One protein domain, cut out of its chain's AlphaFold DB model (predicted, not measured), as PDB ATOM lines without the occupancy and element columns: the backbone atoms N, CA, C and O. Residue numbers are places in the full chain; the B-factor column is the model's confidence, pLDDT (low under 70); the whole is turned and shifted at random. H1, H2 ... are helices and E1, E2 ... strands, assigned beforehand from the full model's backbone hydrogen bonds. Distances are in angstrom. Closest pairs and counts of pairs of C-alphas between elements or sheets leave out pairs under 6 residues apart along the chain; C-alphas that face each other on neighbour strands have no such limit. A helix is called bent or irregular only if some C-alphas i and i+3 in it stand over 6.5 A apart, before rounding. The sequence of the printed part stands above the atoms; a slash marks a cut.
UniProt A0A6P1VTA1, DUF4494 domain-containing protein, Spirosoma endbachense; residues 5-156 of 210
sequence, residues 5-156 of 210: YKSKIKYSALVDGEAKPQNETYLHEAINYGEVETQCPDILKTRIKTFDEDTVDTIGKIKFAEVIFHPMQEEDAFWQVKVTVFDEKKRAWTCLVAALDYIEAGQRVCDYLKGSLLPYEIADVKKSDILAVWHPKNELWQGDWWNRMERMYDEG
ATOM      1  N   TYR A   5     237.453 214.863 335.663       96.31
ATOM      2  CA  TYR A   5     236.004 214.849 335.556       96.31
ATOM      3  C   TYR A   5     235.548 213.500 335.025       96.31
ATOM      4  O   TYR A   5     236.062 212.993 334.033       96.31
ATOM      5  N   LYS A   6     234.581 212.909 335.716       96.06
ATOM      6  CA  LYS A   6     233.904 211.683 335.324       96.06
ATOM      7  C   LYS A   6     232.660 212.069 334.531       96.06
ATOM      8  O   LYS A   6     231.806 212.758 335.087       96.06
ATOM      9  N   SER A   7     232.559 211.636 333.280       96.12
ATOM     10  CA  SER A   7     231.348 211.782 332.474       96.12
ATOM     11  C   SER A   7     230.621 210.439 332.383       96.12
ATOM     12  O   SER A   7     231.252 209.377 332.378       96.12
ATOM     13  N   LYS A   8     229.290 210.482 332.354       95.88
ATOM     14  CA  LYS A   8     228.450 209.341 331.998       95.88
ATOM     15  C   LYS A   8     227.762 209.646 330.675       95.88
ATOM     16  O   LYS A   8     227.130 210.690 330.548       95.88
ATOM     17  N   ILE A   9     227.891 208.731 329.725       94.75
ATOM     18  CA  ILE A   9     227.354 208.835 328.373       94.75
ATOM     19  C   ILE A   9     226.246 207.803 328.200       94.75
ATOM     20  O   ILE A   9     226.405 206.638 328.583       94.75
ATOM     21  N   LYS A  10     225.125 208.245 327.632       92.88
ATOM     22  CA  LYS A  10     223.946 207.438 327.327       92.88
ATOM     23  C   LYS A  10     223.723 207.409 325.828       92.88
ATOM     24  O   LYS A  10     223.700 208.451 325.191       92.88
ATOM     25  N   TYR A  11     223.536 206.217 325.282       91.69
ATOM     26  CA  TYR A  11     223.174 206.023 323.880       91.69
ATOM     27  C   TYR A  11     222.490 204.663 323.714       91.69
ATOM     28  O   TYR A  11     222.537 203.823 324.616       91.69
ATOM     29  N   SER A  12     221.844 204.429 322.575       88.88
ATOM     30  CA  SER A  12     221.225 203.135 322.264       88.88
ATOM     31  C   SER A  12     222.135 202.329 321.343       88.88
ATOM     32  O   SER A  12     222.505 202.817 320.281       88.88
ATOM     33  N   ALA A  13     222.482 201.101 321.731       87.94
ATOM     34  CA  ALA A  13     223.291 200.183 320.923       87.94
ATOM     35  C   ALA A  13     222.470 198.965 320.487       87.94
ATOM     36  O   ALA A  13     221.541 198.564 321.192       87.94
ATOM     37  N   LEU A  14     222.821 198.357 319.351       86.06
ATOM     38  CA  LEU A  14     222.175 197.130 318.885       86.06
ATOM     39  C   LEU A  14     222.810 195.947 319.610       86.06
ATOM     40  O   LEU A  14     223.982 195.646 319.405       86.06
ATOM     41  N   VAL A  15     222.038 195.272 320.450       83.88
ATOM     42  CA  VAL A  15     222.482 194.087 321.183       83.88
ATOM     43  C   VAL A  15     221.514 192.964 320.854       83.88
ATOM     44  O   VAL A  15     220.340 193.037 321.216       83.88
ATOM     45  N   ASP A  16     222.006 191.942 320.155       82.75
ATOM     46  CA  ASP A  16     221.210 190.804 319.674       82.75
ATOM     47  C   ASP A  16     220.037 191.213 318.760       82.75
ATOM     48  O   ASP A  16     218.962 190.626 318.802       82.75
ATOM     49  N   GLY A  17     220.225 192.259 317.947       79.94
ATOM     50  CA  GLY A  17     219.190 192.771 317.037       79.94
ATOM     51  C   GLY A  17     218.156 193.697 317.691       79.94
ATOM     52  O   GLY A  17     217.311 194.247 316.987       79.94
ATOM     53  N   GLU A  18     218.245 193.935 319.001       84.69
ATOM     54  CA  GLU A  18     217.383 194.874 319.721       84.69
ATOM     55  C   GLU A  18     218.159 196.121 320.157       84.69
ATOM     56  O   GLU A  18     219.289 196.038 320.644       84.69
ATOM     57  N   ALA A  19     217.541 197.296 320.019       86.94
ATOM     58  CA  ALA A  19     218.103 198.538 320.537       86.94
ATOM     59  C   ALA A  19     218.012 198.544 322.072       86.94
ATOM     60  O   ALA A  19     216.922 198.645 322.638       86.94
ATOM     61  N   LYS A  20     219.159 198.436 322.750       89.50
ATOM     62  CA  LYS A  20     219.258 198.463 324.216       89.50
ATOM     63  C   LYS A  20     220.010 199.716 324.677       89.50
ATOM     64  O   LYS A  20     221.063 200.032 324.113       89.50
ATOM     65  N   PRO A  21     219.525 200.415 325.721       89.75
ATOM     66  CA  PRO A  21     220.212 201.582 326.258       89.75
ATOM     67  C   PRO A  21     221.524 201.167 326.928       89.75
ATOM     68  O   PRO A  21     221.547 200.296 327.801       89.75
ATOM     69  N   GLN A  22     222.612 201.821 326.543       91.69
ATOM     70  CA  GLN A  22     223.938 201.661 327.121       91.69
ATOM     71  C   GLN A  22     224.281 202.868 327.988       91.69
ATOM     72  O   GLN A  22     223.930 204.006 327.681       91.69
ATOM     73  N   ASN A  23     224.964 202.595 329.098       93.81
ATOM     74  CA  ASN A  23     225.480 203.615 330.000       93.81
ATOM     75  C   ASN A  23     226.974 203.379 330.170       93.81
ATOM     76  O   ASN A  23     227.382 202.383 330.767       93.81
ATOM     77  N   GLU A  24     227.774 204.305 329.669       94.94
ATOM     78  CA  GLU A  24     229.225 204.206 329.697       94.94
ATOM     79  C   GLU A  24     229.821 205.353 330.490       94.94
ATOM     80  O   GLU A  24     229.276 206.453 330.549       94.94
ATOM     81  N   THR A  25     230.952 205.082 331.123       96.69
ATOM     82  CA  THR A  25     231.623 206.037 331.990       96.69
ATOM     83  C   THR A  25     233.014 206.321 331.440       96.69
ATOM     84  O   THR A  25     233.806 205.397 331.231       96.69
ATOM     85  N   TYR A  26     233.353 207.603 331.335       96.56
ATOM     86  CA  TYR A  26     234.664 208.070 330.892       96.56
ATOM     87  C   TYR A  26     235.282 209.047 331.887       96.56
ATOM     88  O   TYR A  26     234.598 209.646 332.722       96.56
ATOM     89  N   LEU A  27     236.605 209.181 331.824       96.88
ATOM     90  CA  LEU A  27     237.358 210.138 332.625       96.88
ATOM     91  C   LEU A  27     238.049 211.146 331.711       96.88
ATOM     92  O   LEU A  27     238.647 210.755 330.717       96.88
ATOM     93  N   HIS A  28     238.007 212.424 332.068       96.06
ATOM     94  CA  HIS A  28     238.579 213.509 331.278       96.06
ATOM     95  C   HIS A  28     239.426 214.404 332.174       96.06
ATOM     96  O   HIS A  28     238.986 214.793 333.262       96.06
ATOM     97  N   GLU A  29     240.621 214.760 331.715       95.19
ATOM     98  CA  GLU A  29     241.338 215.900 332.275       95.19
ATOM     99  C   GLU A  29     240.794 217.193 331.665       95.19
ATOM    100  O   GLU A  29     240.856 217.390 330.452       95.19
ATOM    101  N   ALA A  30     240.281 218.083 332.512       94.12
ATOM    102  CA  ALA A  30     239.750 219.376 332.091       94.12
ATOM    103  C   ALA A  30     239.853 220.406 333.220       94.12
ATOM    104  O   ALA A  30     240.047 220.064 334.385       94.12
ATOM    105  N   ILE A  31     239.692 221.687 332.904       92.19
ATOM    106  CA  ILE A  31     239.668 222.767 333.897       92.19
ATOM    107  C   ILE A  31     238.271 222.866 334.530       92.19
ATOM    108  O   ILE A  31     238.138 223.015 335.751       92.19
ATOM    109  N   ASN A  32     237.219 222.742 333.719       92.81
ATOM    110  CA  ASN A  32     235.817 222.862 334.125       92.81
ATOM    111  C   ASN A  32     234.918 221.853 333.381       92.81
ATOM    112  O   ASN A  32     235.381 221.147 332.491       92.81
ATOM    113  N   TYR A  33     233.638 221.775 333.765       91.56
ATOM    114  CA  TYR A  33     232.680 220.848 333.148       91.56
ATOM    115  C   TYR A  33     232.368 221.195 331.681       91.56
ATOM    116  O   TYR A  33     232.263 220.283 330.871       91.56
ATOM    117  N   GLY A  34     232.297 222.480 331.318       93.06
ATOM    118  CA  GLY A  34     231.983 222.905 329.946       93.06
ATOM    119  C   GLY A  34     233.063 222.520 328.931       93.06
ATOM    120  O   GLY A  34     232.773 222.225 327.773       93.06
ATOM    121  N   GLU A  35     234.322 222.453 329.365       93.50
ATOM    122  CA  GLU A  35     235.414 221.918 328.549       93.50
ATOM    123  C   GLU A  35     235.210 220.425 328.250       93.50
ATOM    124  O   GLU A  35     235.439 219.997 327.123       93.50
ATOM    125  N   VAL A  36     234.713 219.646 329.217       94.25
ATOM    126  CA  VAL A  36     234.369 218.232 328.998       94.25
ATOM    127  C   VAL A  36     233.215 218.110 328.004       94.25
ATOM    128  O   VAL A  36     233.320 217.332 327.062       94.25
ATOM    129  N   GLU A  37     232.159 218.915 328.153       91.31
ATOM    130  CA  GLU A  37     231.018 218.940 327.219       91.31
ATOM    131  C   GLU A  37     231.451 219.263 325.788       91.31
ATOM    132  O   GLU A  37     230.987 218.634 324.845       91.31
ATOM    133  N   THR A  38     232.388 220.199 325.628       92.19
ATOM    134  CA  THR A  38     232.901 220.588 324.309       92.19
ATOM    135  C   THR A  38     233.773 219.493 323.686       92.19
ATOM    136  O   THR A  38     233.764 219.318 322.472       92.19
ATOM    137  N   GLN A  39     234.532 218.746 324.495       92.44
ATOM    138  CA  GLN A  39     235.420 217.680 324.015       92.44
ATOM    139  C   GLN A  39     234.678 216.378 323.684       92.44
ATOM    140  O   GLN A  39     235.077 215.677 322.756       92.44
ATOM    141  N   CYS A  40     233.628 216.033 324.439       92.81
ATOM    142  CA  CYS A  40     232.922 214.752 324.331       92.81
ATOM    143  C   CYS A  40     232.484 214.383 322.897       92.81
ATOM    144  O   CYS A  40     232.794 213.263 322.483       92.81
ATOM    145  N   PRO A  41     231.835 215.273 322.114       92.06
ATOM    146  CA  PRO A  41     231.412 214.952 320.752       92.06
ATOM    147  C   PRO A  41     232.581 214.547 319.850       92.06
ATOM    148  O   PRO A  41     232.506 213.551 319.135       92.06
ATOM    149  N   ASP A  42     233.698 215.272 319.923       92.25
ATOM    150  CA  ASP A  42     234.851 215.039 319.053       92.25
ATOM    151  C   ASP A  42     235.562 213.718 319.338       92.25
ATOM    152  O   ASP A  42     236.055 213.070 318.411       92.25
ATOM    153  N   ILE A  43     235.627 213.323 320.608       93.38
ATOM    154  CA  ILE A  43     236.375 212.138 321.041       93.38
ATOM    155  C   ILE A  43     235.544 210.847 320.980       93.38
ATOM    156  O   ILE A  43     236.118 209.760 320.978       93.38
ATOM    157  N   LEU A  44     234.210 210.955 320.918       93.00
ATOM    158  CA  LEU A  44     233.277 209.819 320.848       93.00
ATOM    159  C   LEU A  44     232.648 209.615 319.460       93.00
ATOM    160  O   LEU A  44     232.012 208.583 319.232       93.00
ATOM    161  N   LYS A  45     232.873 210.536 318.511       89.94
ATOM    162  CA  LYS A  45     232.298 210.513 317.149       89.94
ATOM    163  C   LYS A  45     232.496 209.223 316.352       89.94
ATOM    164  O   LYS A  45     231.780 208.982 315.385       89.94
ATOM    165  N   THR A  46     233.494 208.410 316.700       88.12
ATOM    166  CA  THR A  46     233.765 207.133 316.023       88.12
ATOM    167  C   THR A  46     232.678 206.094 316.301       88.12
ATOM    168  O   THR A  46     232.400 205.259 315.442       88.12
ATOM    169  N   ARG A  47     232.039 206.156 317.475       90.56
ATOM    170  CA  ARG A  47     230.998 205.212 317.908       90.56
ATOM    171  C   ARG A  47     229.614 205.846 318.030       90.56
ATOM    172  O   ARG A  47     228.628 205.153 317.794       90.56
ATOM    173  N   ILE A  48     229.551 207.118 318.420       89.00
ATOM    174  CA  ILE A  48     228.310 207.855 318.686       89.00
ATOM    175  C   ILE A  48     228.227 208.992 317.671       89.00
ATOM    176  O   ILE A  48     229.066 209.891 317.680       89.00
ATOM    177  N   LYS A  49     227.258 208.922 316.758       84.88
ATOM    178  CA  LYS A  49     227.090 209.897 315.670       84.88
ATOM    179  C   LYS A  49     226.140 211.019 316.076       84.88
ATOM    180  O   LYS A  49     226.334 212.156 315.648       84.88
ATOM    181  N   THR A  50     225.129 210.703 316.875       83.38
ATOM    182  CA  THR A  50     224.128 211.651 317.343       83.38
ATOM    183  C   THR A  50     224.497 212.097 318.752       83.38
ATOM    184  O   THR A  50     224.492 211.318 319.697       83.38
ATOM    185  N   PHE A  51     224.874 213.367 318.879       83.12
ATOM    186  CA  PHE A  51     225.168 214.004 320.160       83.12
ATOM    187  C   PHE A  51     224.056 215.002 320.478       83.12
ATOM    188  O   PHE A  51     224.123 216.172 320.104       83.12
ATOM    189  N   ASP A  52     223.019 214.502 321.142       83.56
ATOM    190  CA  ASP A  52     221.913 215.306 321.663       83.56
ATOM    191  C   ASP A  52     222.219 215.813 323.083       83.56
ATOM    192  O   ASP A  52     223.135 215.320 323.747       83.56
ATOM    193  N   GLU A  53     221.420 216.764 323.580       79.75
ATOM    194  CA  GLU A  53     221.562 217.358 324.926       79.75
ATOM    195  C   GLU A  53     221.574 216.298 326.047       79.75
ATOM    196  O   GLU A  53     222.334 216.421 327.004       79.75
ATOM    197  N   ASP A  54     220.828 215.202 325.874       83.94
ATOM    198  CA  ASP A  54     220.719 214.109 326.852       83.94
ATOM    199  C   ASP A  54     221.802 213.017 326.708       83.94
ATOM    200  O   ASP A  54     221.857 212.078 327.509       83.94
ATOM    201  N   THR A  55     222.675 213.109 325.695       88.75
ATOM    202  CA  THR A  55     223.733 212.101 325.450       88.75
ATOM    203  C   THR A  55     224.754 212.101 326.583       88.75
ATOM    204  O   THR A  55     225.248 211.050 327.004       88.75
ATOM    205  N   VAL A  56     225.060 213.286 327.116       91.75
ATOM    206  CA  VAL A  56     225.919 213.456 328.287       91.75
ATOM    207  C   VAL A  56     225.039 213.545 329.533       91.75
ATOM    208  O   VAL A  56     224.552 214.607 329.896       91.75
ATOM    209  N   ASP A  57     224.859 212.420 330.222       92.31
ATOM    210  CA  ASP A  57     223.940 212.303 331.363       92.31
ATOM    211  C   ASP A  57     224.409 213.076 332.600       92.31
ATOM    212  O   ASP A  57     223.631 213.678 333.336       92.31
ATOM    213  N   THR A  58     225.696 212.979 332.926       93.69
ATOM    214  CA  THR A  58     226.242 213.600 334.137       93.69
ATOM    215  C   THR A  58     227.732 213.837 333.983       93.69
ATOM    216  O   THR A  58     228.461 212.939 333.565       93.69
ATOM    217  N   ILE A  59     228.199 215.004 334.427       95.25
ATOM    218  CA  ILE A  59     229.622 215.321 334.576       95.25
ATOM    219  C   ILE A  59     229.899 215.650 336.043       95.25
ATOM    220  O   ILE A  59     229.341 216.588 336.609       95.25
ATOM    221  N   GLY A  60     230.775 214.872 336.674       94.25
ATOM    222  CA  GLY A  60     231.132 215.023 338.080       94.25
ATOM    223  C   GLY A  60     232.634 215.163 338.277       94.25
ATOM    224  O   GLY A  60     233.413 214.346 337.793       94.25
ATOM    225  N   LYS A  61     233.065 216.163 339.050       94.62
ATOM    226  CA  LYS A  61     234.467 216.263 339.473       94.62
ATOM    227  C   LYS A  61     234.807 215.112 340.420       94.62
ATOM    228  O   LYS A  61     234.162 214.956 341.457       94.62
ATOM    229  N   ILE A  62     235.852 214.350 340.107       93.38
ATOM    230  CA  ILE A  62     236.328 213.239 340.936       93.38
ATOM    231  C   ILE A  62     237.699 213.553 341.534       93.38
ATOM    232  O   ILE A  62     238.503 214.297 340.974       93.38
ATOM    233  N   LYS A  63     237.961 213.003 342.721       88.19
ATOM    234  CA  LYS A  63     239.236 213.156 343.428       88.19
ATOM    235  C   LYS A  63     240.069 211.888 343.262       88.19
ATOM    236  O   LYS A  63     240.115 211.064 344.170       88.19
ATOM    237  N   PHE A  64     240.721 211.753 342.112       89.69
ATOM    238  CA  PHE A  64     241.888 210.882 341.996       89.69
ATOM    239  C   PHE A  64     243.128 211.687 342.360       89.69
ATOM    240  O   PHE A  64     243.259 212.836 341.940       89.69
ATOM    241  N   ALA A  65     244.000 211.108 343.182       85.56
ATOM    242  CA  ALA A  65     245.294 211.725 343.440       85.56
ATOM    243  C   ALA A  65     246.220 211.567 342.240       85.56
ATOM    244  O   ALA A  65     246.954 212.497 341.935       85.56
ATOM    245  N   GLU A  66     246.129 210.423 341.560       89.88
ATOM    246  CA  GLU A  66     246.924 210.123 340.378       89.88
ATOM    247  C   GLU A  66     246.149 209.227 339.411       89.88
ATOM    248  O   GLU A  66     245.390 208.347 339.831       89.88
ATOM    249  N   VAL A  67     246.357 209.433 338.114       94.38
ATOM    250  CA  VAL A  67     245.877 208.531 337.064       94.38
ATOM    251  C   VAL A  67     247.108 208.052 336.305       94.38
ATOM    252  O   VAL A  67     247.729 208.799 335.556       94.38
ATOM    253  N   ILE A  68     247.509 206.813 336.580       94.56
ATOM    254  CA  ILE A  68     248.783 206.257 336.135       94.56
ATOM    255  C   ILE A  68     248.596 205.735 334.716       94.56
ATOM    256  O   ILE A  68     247.801 204.822 334.477       94.56
ATOM    257  N   PHE A  69     249.337 206.325 333.780       94.38
ATOM    258  CA  PHE A  69     249.333 205.865 332.401       94.38
ATOM    259  C   PHE A  69     249.971 204.484 332.307       94.38
ATOM    260  O   PHE A  69     251.097 204.272 332.763       94.38
ATOM    261  N   HIS A  70     249.265 203.573 331.654       93.00
ATOM    262  CA  HIS A  70     249.818 202.323 331.176       93.00
ATOM    263  C   HIS A  70     249.172 202.041 329.818       93.00
ATOM    264  O   HIS A  70     247.944 202.142 329.734       93.00
ATOM    265  N   PRO A  71     249.952 201.732 328.766       87.81
ATOM    266  CA  PRO A  71     249.379 201.424 327.462       87.81
ATOM    267  C   PRO A  71     248.428 200.234 327.586       87.81
ATOM    268  O   PRO A  71     248.751 199.261 328.279       87.81
ATOM    269  N   MET A  72     247.270 200.333 326.933       85.50
ATOM    270  CA  MET A  72     246.290 199.258 326.860       85.50
ATOM    271  C   MET A  72     246.936 197.979 326.332       85.50
ATOM    272  O   MET A  72     247.562 197.969 325.272       85.50
ATOM    273  N   GLN A  73     246.711 196.894 327.064       89.31
ATOM    274  CA  GLN A  73     246.895 195.529 326.588       89.31
ATOM    275  C   GLN A  73     245.526 194.891 326.313       89.31
ATOM    276  O   GLN A  73     244.480 195.454 326.665       89.31
ATOM    277  N   GLU A  74     245.516 193.737 325.646       79.00
ATOM    278  CA  GLU A  74     244.286 192.963 325.461       79.00
ATOM    279  C   GLU A  74     243.623 192.712 326.827       79.00
ATOM    280  O   GLU A  74     244.297 192.460 327.819       79.00
ATOM    281  N   GLU A  75     242.298 192.882 326.891       86.38
ATOM    282  CA  GLU A  75     241.473 192.691 328.102       86.38
ATOM    283  C   GLU A  75     241.700 193.664 329.285       86.38
ATOM    284  O   GLU A  75     240.951 193.607 330.264       86.38
ATOM    285  N   ASP A  76     242.624 194.633 329.187       93.00
ATOM    286  CA  ASP A  76     242.872 195.607 330.262       93.00
ATOM    287  C   ASP A  76     241.606 196.411 330.628       93.00
ATOM    288  O   ASP A  76     240.973 197.076 329.787       93.00
ATOM    289  N   ALA A  77     241.305 196.439 331.931       94.56
ATOM    290  CA  ALA A  77     240.280 197.274 332.548       94.56
ATOM    291  C   ALA A  77     240.913 198.318 333.479       94.56
ATOM    292  O   ALA A  77     242.050 198.175 333.922       94.56
ATOM    293  N   PHE A  78     240.180 199.381 333.810       96.81
ATOM    294  CA  PHE A  78     240.650 200.342 334.805       96.81
ATOM    295  C   PHE A  78     240.340 199.867 336.225       96.81
ATOM    296  O   PHE A  78     239.218 199.466 336.539       96.81
ATOM    297  N   TRP A  79     241.323 199.989 337.107       97.56
ATOM    298  CA  TRP A  79     241.252 199.623 338.514       97.56
ATOM    299  C   TRP A  79     241.531 200.840 339.391       97.56
ATOM    300  O   TRP A  79     242.459 201.612 339.150       97.56
ATOM    301  N   GLN A  80     240.705 201.013 340.416       96.88
ATOM    302  CA  GLN A  80     240.904 201.985 341.478       96.88
ATOM    303  C   GLN A  80     241.708 201.328 342.591       96.88
ATOM    304  O   GLN A  80     241.269 200.339 343.179       96.88
ATOM    305  N   VAL A  81     242.867 201.896 342.891       97.38
ATOM    306  CA  VAL A  81     243.766 201.401 343.930       97.38
ATOM    307  C   VAL A  81     243.861 202.453 345.018       97.38
ATOM    308  O   VAL A  81     244.326 203.572 344.791       97.38
ATOM    309  N   LYS A  82     243.391 202.109 346.213       96.44
ATOM    310  CA  LYS A  82     243.494 202.970 347.384       96.44
ATOM    311  C   LYS A  82     244.811 202.689 348.082       96.44
ATOM    312  O   LYS A  82     245.042 201.580 348.557       96.44
ATOM    313  N   VAL A  83     245.645 203.711 348.196       95.19
ATOM    314  CA  VAL A  83     246.929 203.632 348.888       95.19
ATOM    315  C   VAL A  83     246.847 204.438 350.173       95.19
ATOM    316  O   VAL A  83     246.349 205.565 350.197       95.19
ATOM    317  N   THR A  84     247.343 203.853 351.252       94.75
ATOM    318  CA  THR A  84     247.522 204.529 352.531       94.75
ATOM    319  C   THR A  84     249.008 204.764 352.731       94.75
ATOM    320  O   THR A  84     249.793 203.825 352.696       94.75
ATOM    321  N   VAL A  85     249.387 206.013 352.961       92.00
ATOM    322  CA  VAL A  85     250.759 206.413 353.270       92.00
ATOM    323  C   VAL A  85     250.848 206.743 354.757       92.00
ATOM    324  O   VAL A  85     250.021 207.490 355.299       92.00
ATOM    325  N   PHE A  86     251.850 206.167 355.414       90.19
ATOM    326  CA  PHE A  86     252.126 206.343 356.832       90.19
ATOM    327  C   PHE A  86     253.221 207.390 357.007       90.19
ATOM    328  O   PHE A  86     254.412 207.109 356.936       90.19
ATOM    329  N   ASP A  87     252.781 208.620 357.211       86.38
ATOM    330  CA  ASP A  87     253.619 209.749 357.603       86.38
ATOM    331  C   ASP A  87     253.244 210.161 359.044       86.38
ATOM    332  O   ASP A  87     252.468 209.454 359.695       86.38
ATOM    333  N   GLU A  88     253.699 211.319 359.540       84.38
ATOM    334  CA  GLU A  88     253.257 211.916 360.820       84.38
ATOM    335  C   GLU A  88     251.726 211.877 361.003       84.38
ATOM    336  O   GLU A  88     251.207 211.813 362.120       84.38
ATOM    337  N   LYS A  89     250.986 211.893 359.884       86.81
ATOM    338  CA  LYS A  89     249.554 211.602 359.815       86.81
ATOM    339  C   LYS A  89     249.275 210.546 358.750       86.81
ATOM    340  O   LYS A  89     249.795 210.619 357.637       86.81
ATOM    341  N   LYS A  90     248.353 209.626 359.057       89.75
ATOM    342  CA  LYS A  90     247.803 208.665 358.090       89.75
ATOM    343  C   LYS A  90     247.077 209.423 356.974       89.75
ATOM    344  O   LYS A  90     246.076 210.094 357.234       89.75
ATOM    345  N   ARG A  91     247.563 209.307 355.739       91.19
ATOM    346  CA  ARG A  91     246.938 209.898 354.547       91.19
ATOM    347  C   ARG A  91     246.534 208.786 353.591       91.19
ATOM    348  O   ARG A  91     247.310 207.871 353.354       91.19
ATOM    349  N   ALA A  92     245.319 208.862 353.057       91.75
ATOM    350  CA  ALA A  92     244.833 207.920 352.060       91.75
ATOM    351  C   ALA A  92     244.490 208.665 350.776       91.75
ATOM    352  O   ALA A  92     243.860 209.724 350.812       91.75
ATOM    353  N   TRP A  93     244.883 208.085 349.656       92.56
ATOM    354  CA  TRP A  93     244.579 208.594 348.330       92.56
ATOM    355  C   TRP A  93     244.251 207.453 347.368       92.56
ATOM    356  O   TRP A  93     244.590 206.297 347.622       92.56
ATOM    357  N   THR A  94     243.540 207.777 346.294       94.94
ATOM    358  CA  THR A  94     243.096 206.797 345.301       94.94
ATOM    359  C   THR A  94     243.762 207.089 343.972       94.94
ATOM    360  O   THR A  94     243.706 208.227 343.491       94.94
ATOM    361  N   CYS A  95     244.344 206.051 343.387       94.75
ATOM    362  CA  CYS A  95     244.914 206.059 342.054       94.75
ATOM    363  C   CYS A  95     244.004 205.289 341.092       94.75
ATOM    364  O   CYS A  95     243.293 204.372 341.510       94.75
ATOM    365  N   LEU A  96     244.043 205.645 339.811       96.69
ATOM    366  CA  LEU A  96     243.442 204.860 338.734       96.69
ATOM    367  C   LEU A  96     244.553 204.322 337.830       96.69
ATOM    368  O   LEU A  96     245.448 205.078 337.461       96.69
ATOM    369  N   VAL A  97     244.499 203.042 337.476       96.62
ATOM    370  CA  VAL A  97     245.484 202.399 336.596       96.62
ATOM    371  C   VAL A  97     244.782 201.385 335.694       96.62
ATOM    372  O   VAL A  97     243.838 200.728 336.132       96.62
ATOM    373  N   ALA A  98     245.194 201.272 334.433       96.56
ATOM    374  CA  ALA A  98     244.782 200.147 333.593       96.56
ATOM    375  C   ALA A  98     245.536 198.885 334.042       96.56
ATOM    376  O   ALA A  98     246.707 199.008 334.394       96.56
ATOM    377  N   ALA A  99     244.892 197.717 334.061       96.81
ATOM    378  CA  ALA A  99     245.506 196.407 334.323       96.81
ATOM    379  C   ALA A  99     244.553 195.260 333.948       96.81
ATOM    380  O   ALA A  99     243.330 195.457 333.906       96.81
ATOM    381  N   LEU A 100     245.100 194.059 333.764       95.69
ATOM    382  CA  LEU A 100     244.332 192.855 333.462       95.69
ATOM    383  C   LEU A 100     243.506 192.417 334.678       95.69
ATOM    384  O   LEU A 100     242.294 192.205 334.597       95.69
ATOM    385  N   ASP A 101     244.153 192.358 335.842       95.75
ATOM    386  CA  ASP A 101     243.547 191.916 337.093       95.75
ATOM    387  C   ASP A 101     243.918 192.807 338.295       95.75
ATOM    388  O   ASP A 101     244.675 193.779 338.202       95.75
ATOM    389  N   TYR A 102     243.343 192.484 339.457       96.06
ATOM    390  CA  TYR A 102     243.562 193.232 340.695       96.06
ATOM    391  C   TYR A 102     244.991 193.087 341.248       96.06
ATOM    392  O   TYR A 102     245.459 193.977 341.963       96.06
ATOM    393  N   ILE A 103     245.682 191.981 340.953       95.88
ATOM    394  CA  ILE A 103     247.053 191.727 341.408       95.88
ATOM    395  C   ILE A 103     247.994 192.631 340.622       95.88
ATOM    396  O   ILE A 103     248.787 193.367 341.214       95.88
ATOM    397  N   GLU A 104     247.860 192.626 339.300       96.06
ATOM    398  CA  GLU A 104     248.640 193.462 338.404       96.06
ATOM    399  C   GLU A 104     248.373 194.951 338.664       96.06
ATOM    400  O   GLU A 104     249.319 195.735 338.738       96.06
ATOM    401  N   ALA A 105     247.119 195.350 338.904       96.81
ATOM    402  CA  ALA A 105     246.794 196.725 339.292       96.81
ATOM    403  C   ALA A 105     247.561 197.168 340.549       96.81
ATOM    404  O   ALA A 105     248.140 198.257 340.584       96.81
ATOM    405  N   GLY A 106     247.602 196.310 341.575       95.94
ATOM    406  CA  GLY A 106     248.377 196.555 342.789       95.94
ATOM    407  C   GLY A 106     249.878 196.660 342.507       95.94
ATOM    408  O   GLY A 106     250.528 197.580 343.001       95.94
ATOM    409  N   GLN A 107     250.422 195.773 341.669       95.81
ATOM    410  CA  GLN A 107     251.834 195.785 341.278       95.81
ATOM    411  C   GLN A 107     252.213 197.047 340.495       95.81
ATOM    412  O   GLN A 107     253.179 197.704 340.869       95.81
ATOM    413  N   ARG A 108     251.433 197.447 339.480       95.56
ATOM    414  CA  ARG A 108     251.667 198.674 338.693       95.56
ATOM    415  C   ARG A 108     251.691 199.919 339.597       95.56
ATOM    416  O   ARG A 108     252.519 200.809 339.407       95.56
ATOM    417  N   VAL A 109     250.842 199.966 340.629       95.38
ATOM    418  CA  VAL A 109     250.844 201.057 341.622       95.38
ATOM    419  C   VAL A 109     252.042 200.984 342.566       95.38
ATOM    420  O   VAL A 109     252.663 202.015 342.826       95.38
ATOM    421  N   CYS A 110     252.404 199.802 343.063       93.62
ATOM    422  CA  CYS A 110     253.624 199.626 343.854       93.62
ATOM    423  C   CYS A 110     254.863 200.068 343.065       93.62
ATOM    424  O   CYS A 110     255.725 200.752 343.610       93.62
ATOM    425  N   ASP A 111     254.918 199.737 341.776       94.38
ATOM    426  CA  ASP A 111     255.991 200.098 340.855       94.38
ATOM    427  C   ASP A 111     256.082 201.607 340.641       94.38
ATOM    428  O   ASP A 111     257.169 202.175 340.755       94.38
ATOM    429  N   TYR A 112     254.939 202.267 340.437       92.69
ATOM    430  CA  TYR A 112     254.847 203.726 340.399       92.69
ATOM    431  C   TYR A 112     255.349 204.375 341.701       92.69
ATOM    432  O   TYR A 112     256.012 205.411 341.680       92.69
ATOM    433  N   LEU A 113     255.087 203.740 342.849       91.38
ATOM    434  CA  LEU A 113     255.468 204.231 344.174       91.38
ATOM    435  C   LEU A 113     256.846 203.758 344.662       91.38
ATOM    436  O   LEU A 113     257.240 204.138 345.763       91.38
ATOM    437  N   LYS A 114     257.619 202.987 343.881       88.75
ATOM    438  CA  LYS A 114     258.962 202.505 344.281       88.75
ATOM    439  C   LYS A 114     259.922 203.635 344.672       88.75
ATOM    440  O   LYS A 114     260.817 203.417 345.479       88.75
ATOM    441  N   GLY A 115     259.736 204.836 344.120       82.88
ATOM    442  CA  GLY A 115     260.522 206.026 344.464       82.88
ATOM    443  C   GLY A 115     260.079 206.751 345.742       82.88
ATOM    444  O   GLY A 115     260.721 207.720 346.143       82.88
ATOM    445  N   SER A 116     258.983 206.325 346.380       85.12
ATOM    446  CA  SER A 116     258.486 206.937 347.613       85.12
ATOM    447  C   SER A 116     259.380 206.577 348.797       85.12
ATOM    448  O   SER A 116     259.602 205.408 349.097       85.12
ATOM    449  N   LEU A 117     259.836 207.597 349.525       84.88
ATOM    450  CA  LEU A 117     260.578 207.437 350.783       84.88
ATOM    451  C   LEU A 117     259.668 207.099 351.973       84.88
ATOM    452  O   LEU A 117     260.158 206.728 353.038       84.88
ATOM    453  N   LEU A 118     258.354 207.268 351.811       88.94
ATOM    454  CA  LEU A 118     257.376 207.032 352.865       88.94
ATOM    455  C   LEU A 118     256.849 205.594 352.811       88.94
ATOM    456  O   LEU A 118     256.526 205.118 351.716       88.94
ATOM    457  N   PRO A 119     256.686 204.928 353.969       90.81
ATOM    458  CA  PRO A 119     256.043 203.627 354.032       90.81
ATOM    459  C   PRO A 119     254.579 203.740 353.605       90.81
ATOM    460  O   PRO A 119     253.857 204.660 354.003       90.81
ATOM    461  N   TYR A 120     254.133 202.788 352.794       93.88
ATOM    462  CA  TYR A 120     252.773 202.742 352.278       93.88
ATOM    463  C   TYR A 120     252.219 201.317 352.305       93.88
ATOM    464  O   TYR A 120     252.967 200.343 352.303       93.88
ATOM    465  N   GLU A 121     250.895 201.209 352.309       94.12
ATOM    466  CA  GLU A 121     250.164 199.961 352.094       94.12
ATOM    467  C   GLU A 121     249.104 200.154 351.004       94.12
ATOM    468  O   GLU A 121     248.490 201.223 350.886       94.12
ATOM    469  N   ILE A 122     248.861 199.102 350.223       95.62
ATOM    470  CA  ILE A 122     247.682 199.021 349.362       95.62
ATOM    471  C   ILE A 122     246.499 198.634 350.251       95.62
ATOM    472  O   ILE A 122     246.463 197.538 350.801       95.62
ATOM    473  N   ALA A 123     245.557 199.556 350.427       95.56
ATOM    474  CA  ALA A 123     244.426 199.387 351.332       95.56
ATOM    475  C   ALA A 123     243.218 198.721 350.662       95.56
ATOM    476  O   ALA A 123     242.461 198.028 351.334       95.56
ATOM    477  N   ASP A 124     243.004 198.978 349.371       96.69
ATOM    478  CA  ASP A 124     241.892 198.413 348.604       96.69
ATOM    479  C   ASP A 124     242.202 198.443 347.101       96.69
ATOM    480  O   ASP A 124     242.865 199.369 346.623       96.69
ATOM    481  N   VAL A 125     241.699 197.454 346.360       97.38
ATOM    482  CA  VAL A 125     241.800 197.372 344.897       97.38
ATOM    483  C   VAL A 125     240.441 196.981 344.336       97.38
ATOM    484  O   VAL A 125     239.934 195.892 344.601       97.38
ATOM    485  N   LYS A 126     239.847 197.863 343.531       97.50
ATOM    486  CA  LYS A 126     238.493 197.695 342.999       97.50
ATOM    487  C   LYS A 126     238.441 197.945 341.498       97.50
ATOM    488  O   LYS A 126     238.977 198.937 341.012       97.50
ATOM    489  N   LYS A 127     237.712 197.099 340.764       97.06
ATOM    490  CA  LYS A 127     237.432 197.324 339.340       97.06
ATOM    491  C   LYS A 127     236.576 198.584 339.156       97.06
ATOM    492  O   LYS A 127     235.551 198.751 339.824       97.06
ATOM    493  N   SER A 128     237.016 199.478 338.280       96.38
ATOM    494  CA  SER A 128     236.323 200.721 337.941       96.38
ATOM    495  C   SER A 128     235.275 200.484 336.852       96.38
ATOM    496  O   SER A 128     235.393 199.556 336.057       96.38
ATOM    497  N   ASP A 129     234.274 201.360 336.792       95.50
ATOM    498  CA  ASP A 129     233.329 201.454 335.671       95.50
ATOM    499  C   ASP A 129     233.865 202.318 334.515       95.50
ATOM    500  O   ASP A 129     233.241 202.398 333.464       95.50
ATOM    501  N   ILE A 130     235.012 202.976 334.714       96.31
ATOM    502  CA  ILE A 130     235.670 203.817 333.709       96.31
ATOM    503  C   ILE A 130     236.201 202.941 332.573       96.31
ATOM    504  O   ILE A 130     236.971 202.011 332.820       96.31
ATOM    505  N   LEU A 131     235.825 203.269 331.338       95.25
ATOM    506  CA  LEU A 131     236.212 202.507 330.149       95.25
ATOM    507  C   LEU A 131     237.440 203.080 329.434       95.25
ATOM    508  O   LEU A 131     238.247 202.317 328.905       95.25
ATOM    509  N   ALA A 132     237.591 204.407 329.436       95.50
ATOM    510  CA  ALA A 132     238.718 205.117 328.840       95.50
ATOM    511  C   ALA A 132     238.993 206.443 329.571       95.50
ATOM    512  O   ALA A 132     238.114 206.993 330.247       95.50
ATOM    513  N   VAL A 133     240.223 206.940 329.435       96.25
ATOM    514  CA  VAL A 133     240.697 208.191 330.039       96.25
ATOM    515  C   VAL A 133     241.212 209.111 328.938       96.25
ATOM    516  O   VAL A 133     242.097 208.730 328.177       96.25
ATOM    517  N   TRP A 134     240.667 210.320 328.861       95.88
ATOM    518  CA  TRP A 134     241.057 211.339 327.898       95.88
ATOM    519  C   TRP A 134     241.965 212.385 328.541       95.88
ATOM    520  O   TRP A 134     241.629 212.968 329.577       95.88
ATOM    521  N   HIS A 135     243.087 212.671 327.881       95.12
ATOM    522  CA  HIS A 135     243.980 213.765 328.245       95.12
ATOM    523  C   HIS A 135     244.221 214.670 327.018       95.12
ATOM    524  O   HIS A 135     244.920 214.277 326.076       95.12
ATOM    525  N   PRO A 136     243.731 215.925 327.016       92.25
ATOM    526  CA  PRO A 136     243.687 216.766 325.816       92.25
ATOM    527  C   PRO A 136     245.067 217.202 325.301       92.25
ATOM    528  O   PRO A 136     245.194 217.614 324.155       92.25
ATOM    529  N   LYS A 137     246.112 217.114 326.133       91.88
ATOM    530  CA  LYS A 137     247.478 217.567 325.798       91.88
ATOM    531  C   LYS A 137     248.531 216.458 325.704       91.88
ATOM    532  O   LYS A 137     249.709 216.775 325.601       91.88
ATOM    533  N   ASN A 138     248.151 215.184 325.821       94.06
ATOM    534  CA  ASN A 138     249.118 214.085 325.868       94.06
ATOM    535  C   ASN A 138     248.765 213.025 324.826       94.06
ATOM    536  O   ASN A 138     247.784 212.304 324.975       94.06
ATOM    537  N   GLU A 139     249.593 212.936 323.789       93.75
ATOM    538  CA  GLU A 139     249.376 212.072 322.626       93.75
ATOM    539  C   GLU A 139     249.306 210.584 322.985       93.75
ATOM    540  O   GLU A 139     248.537 209.852 322.370       93.75
ATOM    541  N   LEU A 140     250.034 210.131 324.014       94.31
ATOM    542  CA  LEU A 140     249.995 208.727 324.441       94.31
ATOM    543  C   LEU A 140     248.616 208.343 324.985       94.31
ATOM    544  O   LEU A 140     248.094 207.279 324.662       94.31
ATOM    545  N   TRP A 141     248.002 209.234 325.765       94.81
ATOM    546  CA  TRP A 141     246.635 209.045 326.254       94.81
ATOM    547  C   TRP A 141     245.610 209.129 325.130       94.81
ATOM    548  O   TRP A 141     244.622 208.406 325.155       94.81
ATOM    549  N   GLN A 142     245.830 209.997 324.142       94.88
ATOM    550  CA  GLN A 142     244.933 210.096 322.992       94.88
ATOM    551  C   GLN A 142     244.998 208.827 322.142       94.88
ATOM    552  O   GLN A 142     243.959 208.294 321.778       94.88
ATOM    553  N   GLY A 143     246.195 208.298 321.880       94.31
ATOM    554  CA  GLY A 143     246.364 207.013 321.200       94.31
ATOM    555  C   GLY A 143     245.691 205.866 321.957       94.31
ATOM    556  O   GLY A 143     244.921 205.114 321.367       94.31
ATOM    557  N   ASP A 144     245.908 205.777 323.274       94.50
ATOM    558  CA  ASP A 144     245.247 204.776 324.125       94.50
ATOM    559  C   ASP A 144     243.716 204.903 324.095       94.50
ATOM    560  O   ASP A 144     243.007 203.902 323.981       94.50
ATOM    561  N   TRP A 145     243.199 206.134 324.129       94.75
ATOM    562  CA  TRP A 145     241.774 206.409 323.982       94.75
ATOM    563  C   TRP A 145     241.227 205.857 322.667       94.75
ATOM    564  O   TRP A 145     240.244 205.119 322.683       94.75
ATOM    565  N   TRP A 146     241.861 206.178 321.539       93.94
ATOM    566  CA  TRP A 146     241.395 205.727 320.228       93.94
ATOM    567  C   TRP A 146     241.425 204.205 320.100       93.94
ATOM    568  O   TRP A 146     240.428 203.631 319.668       93.94
ATOM    569  N   ASN A 147     242.483 203.550 320.585       93.44
ATOM    570  CA  ASN A 147     242.575 202.087 320.610       93.44
ATOM    571  C   ASN A 147     241.432 201.459 321.430       93.44
ATOM    572  O   ASN A 147     240.840 200.453 321.036       93.44
ATOM    573  N   ARG A 148     241.073 202.067 322.570       93.38
ATOM    574  CA  ARG A 148     239.938 201.614 323.392       93.38
ATOM    575  C   ARG A 148     238.600 201.818 322.688       93.38
ATOM    576  O   ARG A 148     237.736 200.950 322.801       93.38
ATOM    577  N   MET A 149     238.421 202.942 321.993       93.06
ATOM    578  CA  MET A 149     237.199 203.236 321.234       93.06
ATOM    579  C   MET A 149     237.019 202.289 320.050       93.06
ATOM    580  O   MET A 149     235.904 201.834 319.815       93.06
ATOM    581  N   GLU A 150     238.100 201.972 319.339       91.12
ATOM    582  CA  GLU A 150     238.107 201.016 318.228       91.12
ATOM    583  C   GLU A 150     237.731 199.610 318.709       91.12
ATOM    584  O   GLU A 150     236.747 199.054 318.235       91.12
ATOM    585  N   ARG A 151     238.384 199.102 319.764       90.44
ATOM    586  CA  ARG A 151     238.006 197.817 320.386       90.44
ATOM    587  C   ARG A 151     236.520 197.764 320.734       90.44
ATOM    588  O   ARG A 151     235.824 196.787 320.495       90.44
ATOM    589  N   MET A 152     236.026 198.844 321.320       90.88
ATOM    590  CA  MET A 152     234.629 198.971 321.691       90.88
ATOM    591  C   MET A 152     233.678 199.027 320.484       90.88
ATOM    592  O   MET A 152     232.546 198.552 320.578       90.88
ATOM    593  N   TYR A 153     234.107 199.618 319.370       88.88
ATOM    594  CA  TYR A 153     233.364 199.606 318.114       88.88
ATOM    595  C   TYR A 153     233.249 198.178 317.566       88.88
ATOM    596  O   TYR A 153     232.150 197.761 317.194       88.88
ATOM    597  N   ASP A 154     234.346 197.420 317.600       88.38
ATOM    598  CA  ASP A 154     234.408 196.026 317.145       88.38
ATOM    599  C   ASP A 154     233.564 195.085 318.017       88.38
ATOM    600  O   ASP A 154     232.921 194.168 317.511       88.38
ATOM    601  N   GLU A 155     233.465 195.368 319.321       87.56
ATOM    602  CA  GLU A 155     232.531 194.712 320.250       87.56
ATOM    603  C   GLU A 155     231.045 195.027 319.952       87.56
ATOM    604  O   GLU A 155     230.156 194.531 320.644       87.56
ATOM    605  N   GLY A 156     230.750 195.877 318.964       84.12
ATOM    606  CA  GLY A 156     229.389 196.253 318.580       84.12
ATOM    607  C   GLY A 156     228.756 197.327 319.467       84.12
ATOM    608  O   GLY A 156     227.575 197.637 319.308       84.12
TER     609      GLY A 156
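What this domain is: This is residues 5 to 156 of the 210 residues of the protein "DUF4494 domain-containing protein" of Spirosoma endbachense (UniProt A0A6P1VTA1). Two lobes follow each other along the longest axis, each a strongly twisted four-stranded sheet with a helix on one face: E3, E1, E2, E8 with H1 in one, and E4, E6, E5, E7 curled round H2 in the other. H3, the longest helix, packs along edge strand E8 of the first lobe. The printed part has 152 residues, with three named helices and eight named strands that follow each other along the chain as E1 E2 H1 E3 E4 E5 E6 H2 E7 E8 H3; the class is mixed, helices and strands, and both sheets are mixed. It is compact, with a radius of gyration of the C-alphas of 16.8 A, yet elongated, with spans of 54 by 32 by 27 A.

Where its parts are: E1, residues 5 to 15, begins at C-alpha 5 (236.004, 214.849, 335.556), measures 28.6 A and bends by 60 degrees at residue 12. E2, residues 18 to 29, measures 34.3 A; E3 is residues 56 to 62 and E8 residues 130 to 134. H1, residues 33 to 44, measures 16.5 A and is only just irregular: C-alphas 38 and 41 are 6.8 A apart. E4 is residues 66 to 68; E5, residues 77 to 86, measures 28.5 A; E6, residues 90 to 99, measures 26.8 A and bends by 51 degrees at residue 96. H2 is residues 102 to 112, 15.4 A, and E7 residues 120 to 127, 20.8 A. H3, residues 139 to 154, measures 22.6 A and ends at C-alpha 154 (234.408, 196.026, 317.145).

How they stand to each other: The first sheet runs E3, E1, E2, E8. E1 and E2 form an antiparallel hairpin, with N 7 and O 26 at 2.9 A; E3 is antiparallel to E1, with N 8 and O 58 at 2.9 A; E8 is parallel to E2, with N 131 and O 25 at 2.9 A. H1 is on this sheet at a height of 7.9 A, in two layers, helix over sheet. E2, H1, E3 make a split strand-helix-strand unit, E1 lying between its strands, with a right-handed crossover. H3 only grazes this sheet, with C-alphas of Ala 132 and Trp 145 closest at 5.9 A. H1 and H3 are close but not clearly touching, Leu 44 and Met 149 having the closest C-alphas at 7.7 A. The second sheet runs E4, E6, E5, E7. E5 and E6 form a hairpin, with N 81 and O 95 at 2.9 A; E4 is parallel to E6, with N 68 and O 96 at 2.8 A; E7 is antiparallel to E5, with N 82 and O 124 at 2.8 A. This sheet curls round H2, again two layers; the closest C-alphas of E6 and H2 are those of Ala 99 and Ala 105, 5.1 A. E6, H2, E7 make a second split unit, E5 between its strands, also right-handed. Between the sheets, the closest C-alphas of E5 and E8 are those of Phe 78 and Ile 130, 6.2 A. Every O i to N i+4 pair is within hydrogen-bond range in H2 and H3, and 6 of 8 in H1.

The domain as a whole: The C-alphas farthest apart, those of Gly 17 and Glu 88, are 58.7 A apart. The printed part has no cut. The link from H1 to E3, 11 residues, is long. Mean pLDDT of the printed part is 92.1, and no printed residue is under 70.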